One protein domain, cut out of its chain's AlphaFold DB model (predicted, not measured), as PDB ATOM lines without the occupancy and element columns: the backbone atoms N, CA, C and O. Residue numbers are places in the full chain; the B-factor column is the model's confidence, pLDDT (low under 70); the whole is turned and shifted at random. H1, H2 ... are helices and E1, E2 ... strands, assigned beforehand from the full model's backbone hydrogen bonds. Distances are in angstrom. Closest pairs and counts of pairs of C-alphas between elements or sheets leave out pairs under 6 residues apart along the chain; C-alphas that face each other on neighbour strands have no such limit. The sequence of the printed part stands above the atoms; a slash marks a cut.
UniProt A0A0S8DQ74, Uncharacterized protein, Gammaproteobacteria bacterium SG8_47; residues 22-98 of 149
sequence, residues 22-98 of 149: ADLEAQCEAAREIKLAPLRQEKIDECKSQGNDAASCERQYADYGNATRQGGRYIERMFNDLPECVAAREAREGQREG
ATOM      1  N   ALA A  22      21.089  12.539 -40.259       93.06
ATOM      2  CA  ALA A  22      21.243  12.946 -41.653       93.06
ATOM      3  C   ALA A  22      21.395  14.472 -41.816       93.06
ATOM      4  O   ALA A  22      22.220  14.922 -42.611       93.06
ATOM      5  N   ASP A  23      20.663  15.271 -41.036       94.56
ATOM      6  CA  ASP A  23      20.788  16.735 -41.072       94.56
ATOM      7  C   ASP A  23      22.158  17.196 -40.563       94.56
ATOM      8  O   ASP A  23      22.764  18.107 -41.132       94.56
ATOM      9  N   LEU A  24      22.662  16.563 -39.500       94.25
ATOM     10  CA  LEU A  24      23.992  16.847 -38.951       94.25
ATOM     11  C   LEU A  24      25.098  16.450 -39.935       94.25
ATOM     12  O   LEU A  24      26.088  17.161 -40.091       94.25
ATOM     13  N   GLU A  25      24.915  15.346 -40.656       95.00
ATOM     14  CA  GLU A  25      25.824  14.935 -41.722       95.00
ATOM     15  C   GLU A  25      25.855  15.946 -42.868       95.00
ATOM     16  O   GLU A  25      26.937  16.351 -43.286       95.00
ATOM     17  N   ALA A  26      24.694  16.405 -43.339       96.62
ATOM     18  CA  ALA A  26      24.617  17.415 -44.392       96.62
ATOM     19  C   ALA A  26      25.304  18.729 -43.979       96.62
ATOM     20  O   ALA A  26      26.005  19.344 -44.784       96.62
ATOM     21  N   GLN A  27      25.166  19.129 -42.713       96.19
ATOM     22  CA  GLN A  27      25.868  20.289 -42.160       96.19
ATOM     23  C   GLN A  27      27.378  20.087 -42.097       96.19
ATOM     24  O   GLN A  27      28.121  20.985 -42.486       96.19
ATOM     25  N   CYS A  28      27.840  18.912 -41.666       96.94
ATOM     26  CA  CYS A  28      29.258  18.561 -41.693       96.94
ATOM     27  C   CYS A  28      29.836  18.651 -43.114       96.94
ATOM     28  O   CYS A  28      30.894  19.249 -43.316       96.94
ATOM     29  N   GLU A  29      29.139  18.099 -44.111       96.69
ATOM     30  CA  GLU A  29      29.569  18.181 -45.509       96.69
ATOM     31  C   GLU A  29      29.619  19.640 -45.987       96.69
ATOM     32  O   GLU A  29      30.647  20.072 -46.503       96.69
ATOM     33  N   ALA A  30      28.576  20.436 -45.737       97.38
ATOM     34  CA  ALA A  30      28.543  21.847 -46.123       97.38
ATOM     35  C   ALA A  30      29.662  22.672 -45.459       97.38
ATOM     36  O   ALA A  30      30.356  23.442 -46.128       97.38
ATOM     37  N   ALA A  31      29.879  22.486 -44.155       97.06
ATOM     38  CA  ALA A  31      30.942  23.159 -43.412       97.06
ATOM     39  C   ALA A  31      32.334  22.761 -43.929       97.06
ATOM     40  O   ALA A  31      33.230  23.606 -44.029       97.06
ATOM     41  N   ARG A  32      32.516  21.490 -44.313       97.75
ATOM     42  CA  ARG A  32      33.757  21.021 -44.929       97.75
ATOM     43  C   ARG A  32      33.975  21.653 -46.300       97.75
ATOM     44  O   ARG A  32      35.079  22.120 -46.568       97.75
ATOM     45  N   GLU A  33      32.952  21.697 -47.146       96.62
ATOM     46  CA  GLU A  33      33.047  22.259 -48.497       96.62
ATOM     47  C   GLU A  33      33.475  23.732 -48.480       96.62
ATOM     48  O   GLU A  33      34.345  24.122 -49.258       96.62
ATOM     49  N   ILE A  34      32.974  24.525 -47.524       97.50
ATOM     50  CA  ILE A  34      33.392  25.925 -47.331       97.50
ATOM     51  C   ILE A  34      34.902  26.032 -47.067       97.50
ATOM     52  O   ILE A  34      35.554  26.945 -47.572       97.50
ATOM     53  N   LYS A  35      35.474  25.102 -46.293       96.69
ATOM     54  CA  LYS A  35      36.914  25.093 -45.983       96.69
ATOM     55  C   LYS A  35      37.761  24.467 -47.088       96.69
ATOM     56  O   LYS A  35      38.901  24.879 -47.282       96.69
ATOM     57  N   LEU A  36      37.226  23.487 -47.812       97.19
ATOM     58  CA  LEU A  36      37.934  22.811 -48.899       97.19
ATOM     59  C   LEU A  36      38.004  23.645 -50.174       97.19
ATOM     60  O   LEU A  36      39.033  23.605 -50.842       97.19
ATOM     61  N   ALA A  37      36.952  24.391 -50.512       96.94
ATOM     62  CA  ALA A  37      36.890  25.188 -51.735       96.94
ATOM     63  C   ALA A  37      38.104  26.121 -51.940       96.94
ATOM     64  O   ALA A  37      38.719  26.038 -53.007       96.94
ATOM     65  N   PRO A  38      38.524  26.953 -50.962       97.25
ATOM     66  CA  PRO A  38      39.695  27.808 -51.148       97.25
ATOM     67  C   PRO A  38      40.997  27.011 -51.301       97.25
ATOM     68  O   PRO A  38      41.829  27.370 -52.128       97.25
ATOM     69  N   LEU A  39      41.162  25.898 -50.576       97.44
ATOM     70  CA  LEU A  39      42.354  25.049 -50.696       97.44
ATOM     71  C   LEU A  39      42.416  24.327 -52.047       97.44
ATOM     72  O   LEU A  39      43.487  24.166 -52.629       97.44
ATOM     73  N   ARG A  40      41.258  23.908 -52.568       97.94
ATOM     74  CA  ARG A  40      41.130  23.367 -53.923       97.94
ATOM     75  C   ARG A  40      41.554  24.393 -54.956       97.94
ATOM     76  O   ARG A  40      42.345  24.063 -55.835       97.94
ATOM     77  N   GLN A  41      41.067  25.623 -54.825       97.81
ATOM     78  CA  GLN A  41      41.424  26.693 -55.745       97.81
ATOM     79  C   GLN A  41      42.925  26.985 -55.706       97.81
ATOM     80  O   GLN A  41      43.554  27.023 -56.757       97.81
ATOM     81  N   GLU A  42      43.518  27.076 -54.513       98.06
ATOM     82  CA  GLU A  42      44.963  27.270 -54.349       98.06
ATOM     83  C   GLU A  42      45.772  26.171 -55.057       98.06
ATOM     84  O   GLU A  42      46.717  26.464 -55.788       98.06
ATOM     85  N   LYS A  43      45.372  24.902 -54.912       98.19
ATOM     86  CA  LYS A  43      46.044  23.778 -55.584       98.19
ATOM     87  C   LYS A  43      45.869  23.788 -57.098       98.19
ATOM     88  O   LYS A  43      46.802  23.448 -57.828       98.19
ATOM     89  N   ILE A  44      44.695  24.185 -57.577       98.25
ATOM     90  CA  ILE A  44      44.429  24.356 -59.007       98.25
ATOM     91  C   ILE A  44      45.305  25.477 -59.574       98.25
ATOM     92  O   ILE A  44      45.899  25.299 -60.637       98.25
ATOM     93  N   ASP A  45      45.425  26.599 -58.869       98.25
ATOM     94  CA  ASP A  45      46.238  27.740 -59.292       98.25
ATOM     95  C   ASP A  45      47.734  27.392 -59.277       98.25
ATOM     96  O   ASP A  45      48.451  27.695 -60.233       98.25
ATOM     97  N   GLU A  46      48.191  26.665 -58.253       98.31
ATOM     98  CA  GLU A  46      49.544  26.107 -58.187       98.31
ATOM     99  C   GLU A  46      49.819  25.192 -59.394       98.31
ATOM    100  O   GLU A  46      50.815  25.371 -60.096       98.31
ATOM    101  N   CYS A  47      48.908  24.270 -59.710       98.44
ATOM    102  CA  CYS A  47      49.015  23.383 -60.868       98.44
ATOM    103  C   CYS A  47      49.070  24.147 -62.200       98.44
ATOM    104  O   CYS A  47      49.904  23.837 -63.057       98.44
ATOM    105  N   LYS A  48      48.232  25.181 -62.362       98.25
ATOM    106  CA  LYS A  48      48.224  26.058 -63.545       98.25
ATOM    107  C   LYS A  48      49.540  26.831 -63.672       98.25
ATOM    108  O   LYS A  48      50.078  26.945 -64.772       98.25
ATOM    109  N   SER A  49      50.112  27.296 -62.557       98.12
ATOM    110  CA  SER A  49      51.400  28.011 -62.537       98.12
ATOM    111  C   SER A  49      52.582  27.156 -63.015       98.12
ATOM    112  O   SER A  49      53.570  27.688 -63.516       98.12
ATOM    113  N   GLN A  50      52.456  25.828 -62.933       97.69
ATOM    114  CA  GLN A  50      53.445  24.867 -63.428       97.69
ATOM    115  C   GLN A  50      53.320  24.595 -64.941       97.69
ATOM    116  O   GLN A  50      54.062  23.776 -65.477       97.69
ATOM    117  N   GLY A  51      52.403  25.273 -65.644       97.50
ATOM    118  CA  GLY A  51      52.208  25.136 -67.092       97.50
ATOM    119  C   GLY A  51      51.271  23.999 -67.509       97.50
ATOM    120  O   GLY A  51      51.224  23.652 -68.688       97.50
ATOM    121  N   ASN A  52      50.529  23.413 -66.566       97.75
ATOM    122  CA  ASN A  52      49.530  22.388 -66.865       97.75
ATOM    123  C   ASN A  52      48.243  22.997 -67.447       97.75
ATOM    124  O   ASN A  52      47.888  24.143 -67.168       97.75
ATOM    125  N   ASP A  53      47.506  22.195 -68.221       97.44
ATOM    126  CA  ASP A  53      46.193  22.572 -68.748       97.44
ATOM    127  C   ASP A  53      45.162  22.794 -67.625       97.44
ATOM    128  O   ASP A  53      45.081  22.022 -66.664       97.44
ATOM    129  N   ALA A  54      44.329  23.828 -67.780       96.81
ATOM    130  CA  ALA A  54      43.348  24.227 -66.776       96.81
ATOM    131  C   ALA A  54      42.338  23.115 -66.458       96.81
ATOM    132  O   ALA A  54      42.088  22.834 -65.285       96.81
ATOM    133  N   ALA A  55      41.813  22.444 -67.486       97.75
ATOM    134  CA  ALA A  55      40.842  21.375 -67.302       97.75
ATOM    135  C   ALA A  55      41.492  20.135 -66.667       97.75
ATOM    136  O   ALA A  55      40.840  19.406 -65.919       97.75
ATOM    137  N   SER A  56      42.779  19.888 -66.936       97.81
ATOM    138  CA  SER A  56      43.551  18.852 -66.240       97.81
ATOM    139  C   SER A  56      43.675  19.141 -64.743       97.81
ATOM    140  O   SER A  56      43.361  18.268 -63.933       97.81
ATOM    141  N   CYS A  57      44.064  20.363 -64.369       98.25
ATOM    142  CA  CYS A  57      44.200  20.761 -62.966       98.25
ATOM    143  C   CYS A  57      42.867  20.681 -62.207       98.25
ATOM    144  O   CYS A  57      42.814  20.149 -61.100       98.25
ATOM    145  N   GLU A  58      41.775  21.156 -62.810       97.25
ATOM    146  CA  GLU A  58      40.443  21.128 -62.192       97.25
ATOM    147  C   GLU A  58      39.963  19.702 -61.922       97.25
ATOM    148  O   GLU A  58      39.468  19.418 -60.835       97.25
ATOM    149  N   ARG A  59      40.180  18.773 -62.863       97.19
ATOM    150  CA  ARG A  59      39.874  17.351 -62.643       97.19
ATOM    151  C   ARG A  59      40.774  16.725 -61.581       97.19
ATOM    152  O   ARG A  59      40.291  15.959 -60.757       97.19
ATOM    153  N   GLN A  60      42.070  17.037 -61.600       95.94
ATOM    154  CA  GLN A  60      43.045  16.451 -60.680       95.94
ATOM    155  C   GLN A  60      42.757  16.806 -59.219       95.94
ATOM    156  O   GLN A  60      42.915  15.960 -58.340       95.94
ATOM    157  N   TYR A  61      42.334  18.044 -58.963       96.94
ATOM    158  CA  TYR A  61      42.059  18.536 -57.615       96.94
ATOM    159  C   TYR A  61      40.564  18.578 -57.270       96.94
ATOM    160  O   TYR A  61      40.221  19.063 -56.195       96.94
ATOM    161  N   ALA A  62      39.675  18.031 -58.109       95.50
ATOM    162  CA  ALA A  62      38.230  17.989 -57.848       95.50
ATOM    163  C   ALA A  62      37.897  17.324 -56.500       95.50
ATOM    164  O   ALA A  62      37.081  17.839 -55.736       95.50
ATOM    165  N   ASP A  63      38.600  16.236 -56.184       94.50
ATOM    166  CA  ASP A  63      38.431  15.452 -54.957       94.50
ATOM    167  C   ASP A  63      39.441  15.808 -53.856       94.50
ATOM    168  O   ASP A  63      39.622  15.057 -52.894       94.50
ATOM    169  N   TYR A  64      40.149  16.933 -53.979       96.38
ATOM    170  CA  TYR A  64      41.145  17.309 -52.981       96.38
ATOM    171  C   TYR A  64      40.503  17.477 -51.598       96.38
ATOM    172  O   TYR A  64      39.535  18.220 -51.416       96.38
ATOM    173  N   GLY A  65      41.075  16.773 -50.620       95.12
ATOM    174  CA  GLY A  65      40.600  16.725 -49.242       95.12
ATOM    175  C   GLY A  65      39.534  15.665 -48.958       95.12
ATOM    176  O   GLY A  65      39.162  15.522 -47.792       95.12
ATOM    177  N   ASN A  66      39.089  14.897 -49.962       95.44
ATOM    178  CA  ASN A  66      38.284  13.687 -49.763       95.44
ATOM    179  C   ASN A  66      39.132  12.533 -49.199       95.44
ATOM    180  O   ASN A  66      40.353  12.495 -49.360       95.44
ATOM    181  N   ALA A  67      38.479  11.574 -48.536       94.50
ATOM    182  CA  ALA A  67      39.155  10.358 -48.094       94.50
ATOM    183  C   ALA A  67      39.661   9.574 -49.311       94.50
ATOM    184  O   ALA A  67      38.917   9.347 -50.264       94.50
ATOM    185  N   THR A  68      40.913   9.126 -49.266       93.69
ATOM    186  CA  THR A  68      41.521   8.379 -50.372       93.69
ATOM    187  C   THR A  68      42.405   7.252 -49.860       93.69
ATOM    188  O   THR A  68      42.773   7.195 -48.684       93.69
ATOM    189  N   ARG A  69      42.748   6.320 -50.748       94.06
ATOM    190  CA  ARG A  69      43.671   5.227 -50.453       94.06
ATOM    191  C   ARG A  69      44.901   5.360 -51.337       94.06
ATOM    192  O   ARG A  69      44.836   5.112 -52.536       94.06
ATOM    193  N   GLN A  70      46.032   5.712 -50.735       91.31
ATOM    194  CA  GLN A  70      47.295   5.907 -51.443       91.31
ATOM    195  C   GLN A  70      48.353   4.950 -50.892       91.31
ATOM    196  O   GLN A  70      48.588   4.894 -49.686       91.31
ATOM    197  N   GLY A  71      48.977   4.152 -51.766       91.12
ATOM    198  CA  GLY A  71      50.061   3.240 -51.371       91.12
ATOM    199  C   GLY A  71      49.668   2.231 -50.281       91.12
ATOM    200  O   GLY A  71      50.463   1.929 -49.398       91.12
ATOM    201  N   GLY A  72      48.414   1.764 -50.285       93.25
ATOM    202  CA  GLY A  72      47.877   0.849 -49.272       93.25
ATOM    203  C   GLY A  72      47.483   1.504 -47.942       93.25
ATOM    204  O   GLY A  72      46.839   0.845 -47.125       93.25
ATOM    205  N   ARG A  73      47.793   2.793 -47.740       94.44
ATOM    206  CA  ARG A  73      47.395   3.572 -46.561       94.44
ATOM    207  C   ARG A  73      46.072   4.289 -46.812       94.44
ATOM    208  O   ARG A  73      45.819   4.773 -47.914       94.44
ATOM    209  N   TYR A  74      45.236   4.333 -45.781       95.50
ATOM    210  CA  TYR A  74      44.034   5.158 -45.766       95.50
ATOM    211  C   TYR A  74      44.421   6.575 -45.340       95.50
ATOM    212  O   TYR A  74      45.032   6.750 -44.287       95.50
ATOM    213  N   ILE A  75      44.101   7.557 -46.180       93.56
ATOM    214  CA  ILE A  75      44.231   8.975 -45.859       93.56
ATOM    215  C   ILE A  75      42.842   9.453 -45.472       93.56
ATOM    216  O   ILE A  75      41.901   9.379 -46.267       93.56
ATOM    217  N   GLU A  76      42.727   9.901 -44.227       93.69
ATOM    218  CA  GLU A  76      41.483  10.434 -43.708       93.69
ATOM    219  C   GLU A  76      41.098  11.728 -44.434       93.69
ATOM    220  O   GLU A  76      41.937  12.490 -44.917       93.69
ATOM    221  N   ARG A  77      39.790  11.951 -44.524       95.62
ATOM    222  CA  ARG A  77      39.217  13.167 -45.079       95.62
ATOM    223  C   ARG A  77      39.609  14.382 -44.237       95.62
ATOM    224  O   ARG A  77      39.635  14.319 -43.011       95.62
ATOM    225  N   MET A  78      39.875  15.510 -44.885       96.25
ATOM    226  CA  MET A  78      40.222  16.735 -44.159       96.25
ATOM    227  C   MET A  78      39.013  17.285 -43.389       96.25
ATOM    228  O   MET A  78      37.869  17.082 -43.784       96.25
ATOM    229  N   PHE A  79      39.273  18.025 -42.307       97.44
ATOM    230  CA  PHE A  79      38.257  18.714 -41.496       97.44
ATOM    231  C   PHE A  79      37.170  17.814 -40.878       97.44
ATOM    232  O   PHE A  79      36.039  18.254 -40.688       97.44
ATOM    233  N   ASN A  80      37.500  16.574 -40.515       95.00
ATOM    234  CA  ASN A  80      36.571  15.711 -39.777       95.00
ATOM    235  C   ASN A  80      36.322  16.173 -38.324       95.00
ATOM    236  O   ASN A  80      35.316  15.785 -37.737       95.00
ATOM    237  N   ASP A  81      37.179  17.036 -37.768       96.00
ATOM    238  CA  ASP A  81      37.070  17.556 -36.392       96.00
ATOM    239  C   ASP A  81      36.221  18.835 -36.265       96.00
ATOM    240  O   ASP A  81      36.227  19.500 -35.230       96.00
ATOM    241  N   LEU A  82      35.505  19.230 -37.324       96.38
ATOM    242  CA  LEU A  82      34.540  20.328 -37.238       96.38
ATOM    243  C   LEU A  82      33.433  19.993 -36.229       96.38
ATOM    244  O   LEU A  82      33.023  18.833 -36.166       96.38
ATOM    245  N   PRO A  83      32.909  20.972 -35.468       95.50
ATOM    246  CA  PRO A  83      31.896  20.701 -34.450       95.50
ATOM    247  C   PRO A  83      30.643  20.036 -35.037       95.50
ATOM    248  O   PRO A  83      30.080  19.135 -34.422       95.50
ATOM    249  N   GLU A  84      30.259  20.399 -36.261       93.75
ATOM    250  CA  GLU A  84      29.155  19.774 -36.991       93.75
ATOM    251  C   GLU A  84      29.462  18.308 -37.340       93.75
ATOM    252  O   GLU A  84      28.592  17.443 -37.255       93.75
ATOM    253  N   CYS A  85      30.715  18.002 -37.687       96.19
ATOM    254  CA  CYS A  85      31.166  16.647 -38.009       96.19
ATOM    255  C   CYS A  85      31.301  15.755 -36.773       96.19
ATOM    256  O   CYS A  85      30.956  14.574 -36.832       96.19
ATOM    257  N   VAL A  86      31.743  16.315 -35.645       96.06
ATOM    258  CA  VAL A  86      31.774  15.612 -34.357       96.06
ATOM    259  C   VAL A  86      30.351  15.273 -33.917       96.06
ATOM    260  O   VAL A  86      30.074  14.106 -33.650       96.06
ATOM    261  N   ALA A  87      29.429  16.240 -33.961       94.12
ATOM    262  CA  ALA A  87      28.023  16.009 -33.636       94.12
ATOM    263  C   ALA A  87      27.377  14.958 -34.557       94.12
ATOM    264  O   ALA A  87      26.646  14.085 -34.091       94.12
ATOM    265  N   ALA A  88      27.674  14.994 -35.861       94.56
ATOM    266  CA  ALA A  88      27.203  13.983 -36.806       94.56
ATOM    267  C   ALA A  88      27.742  12.580 -36.474       94.56
ATOM    268  O   ALA A  88      26.995  11.604 -36.538       94.56
ATOM    269  N   ARG A  89      29.024  12.462 -36.103       94.94
ATOM    270  CA  ARG A  89      29.632  11.185 -35.697       94.94
ATOM    271  C   ARG A  89      28.981  10.637 -34.428       94.94
ATOM    272  O   ARG A  89      28.564   9.483 -34.430       94.94
ATOM    273  N   GLU A  90      28.828  11.464 -33.400       93.31
ATOM    274  CA  GLU A  90      28.189  11.079 -32.135       93.31
ATOM    275  C   GLU A  90      26.731  10.643 -32.347       93.31
ATOM    276  O   GLU A  90      26.302   9.612 -31.829       93.31
ATOM    277  N   ALA A  91      25.979  11.366 -33.184       91.69
ATOM    278  CA  ALA A  91      24.609  11.000 -33.532       91.69
ATOM    279  C   ALA A  91      24.527   9.641 -34.255       91.69
ATOM    280  O   ALA A  91      23.625   8.850 -33.973       91.69
ATOM    281  N   ARG A  92      25.473   9.336 -35.157       90.38
ATOM    282  CA  ARG A  92      25.567   8.020 -35.819       90.38
ATOM    283  C   ARG A  92      25.941   6.907 -34.839       90.38
ATOM    284  O   ARG A  92      25.433   5.795 -34.963       90.38
ATOM    285  N   GLU A  93      26.849   7.169 -33.904       89.62
ATOM    286  CA  GLU A  93      27.300   6.188 -32.907       89.62
ATOM    287  C   GLU A  93      26.173   5.831 -31.930       89.62
ATOM    288  O   GLU A  93      25.867   4.649 -31.770       89.62
ATOM    289  N   GLY A  94      25.448   6.825 -31.408       84.75
ATOM    290  CA  GLY A  94      24.292   6.593 -30.536       84.75
ATOM    291  C   GLY A  94      23.161   5.794 -31.202       84.75
ATOM    292  O   GLY A  94      22.471   5.017 -30.542       84.75
ATOM    293  N   GLN A  95      22.993   5.905 -32.526       79.50
ATOM    294  CA  GLN A  95      22.051   5.067 -33.283       79.50
ATOM    295  C   GLN A  95      22.499   3.604 -33.393       79.50
ATOM    296  O   GLN A  95      21.658   2.706 -33.446       79.50
ATOM    297  N   ARG A  96      23.812   3.346 -33.436       72.19
ATOM    298  CA  ARG A  96      24.361   1.983 -33.524       72.19
ATOM    299  C   ARG A  96      24.247   1.249 -32.193       72.19
ATOM    300  O   ARG A  96      23.903   0.069 -32.184       72.19
ATOM    301  N   GLU A  97      24.468   1.947 -31.084       64.50
ATOM    302  CA  GLU A  97      24.372   1.376 -29.734       64.50
ATOM    303  C   GLU A  97      22.931   1.018 -29.325       64.50
ATOM    304  O   GLU A  97      22.720   0.141 -28.490       64.50
ATOM    305  N   GLY A  98      21.920   1.596 -29.983       57.50
ATOM    306  CA  GLY A  98      20.501   1.313 -29.736       57.50
ATOM    307  C   GLY A  98      19.969  -0.039 -30.242       57.50
ATOM    308  O   GLY A  98      18.757  -0.242 -30.208       57.50
TER     309      GLY A  98
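AT A GLANCE: This is residues 22 to 98 of the 149 residues of an uncharacterized protein of Gammaproteobacteria bacterium SG8_47 (UniProt A0A0S8DQ74). A long, kinked helix, H1, forms a spine; H2 folds back on its residues 44 to 48, H3 packs on its residues 22 to 31, and the tip of the E1 and E2 hairpin, residues 69 to 74, sticks out. The printed part has 77 residues, mostly helix, in the order H1, H2, E1, E2, H3. It is loose, radius of gyration of the C-alphas 15.7 A, and spans 54 by 29 by 16 A.

IN THESE COORDINATES: H1, residues 22 to 49, begins at C-alpha 22 (21.243, 12.946, -41.653), is 39.7 A long and has a kink of 36 degrees near residue 36. H2 is residues 54 to 60, E1 68 to 70, E2 73 to 75. H3, residues 83 to 97, 21.3 A long, ends at C-alpha 97 (24.372, 1.376, -29.734).

HOW THE PARTS SIT: H1 touches H2, closest C-alphas Ile 44 and Cys 57, 5.4 A. The hairpin E1 and E2 is antiparallel, with N 70 and O 73 at 3.0 A. H1 touches H3, closest C-alphas Cys 28 and Cys 85, 4.6 A, at a steep tilt of 46 degrees, opposite ways. Every O i to N i+4 pair is within hydrogen-bond range in H2 and H3, and 21 of 24 in H1.

THE WHOLE: The farthest C-alphas, Gly 51 and Gly 98, are 54.5 A apart. The printed part has no cut. Residues 97 to 98 have pLDDT under 70.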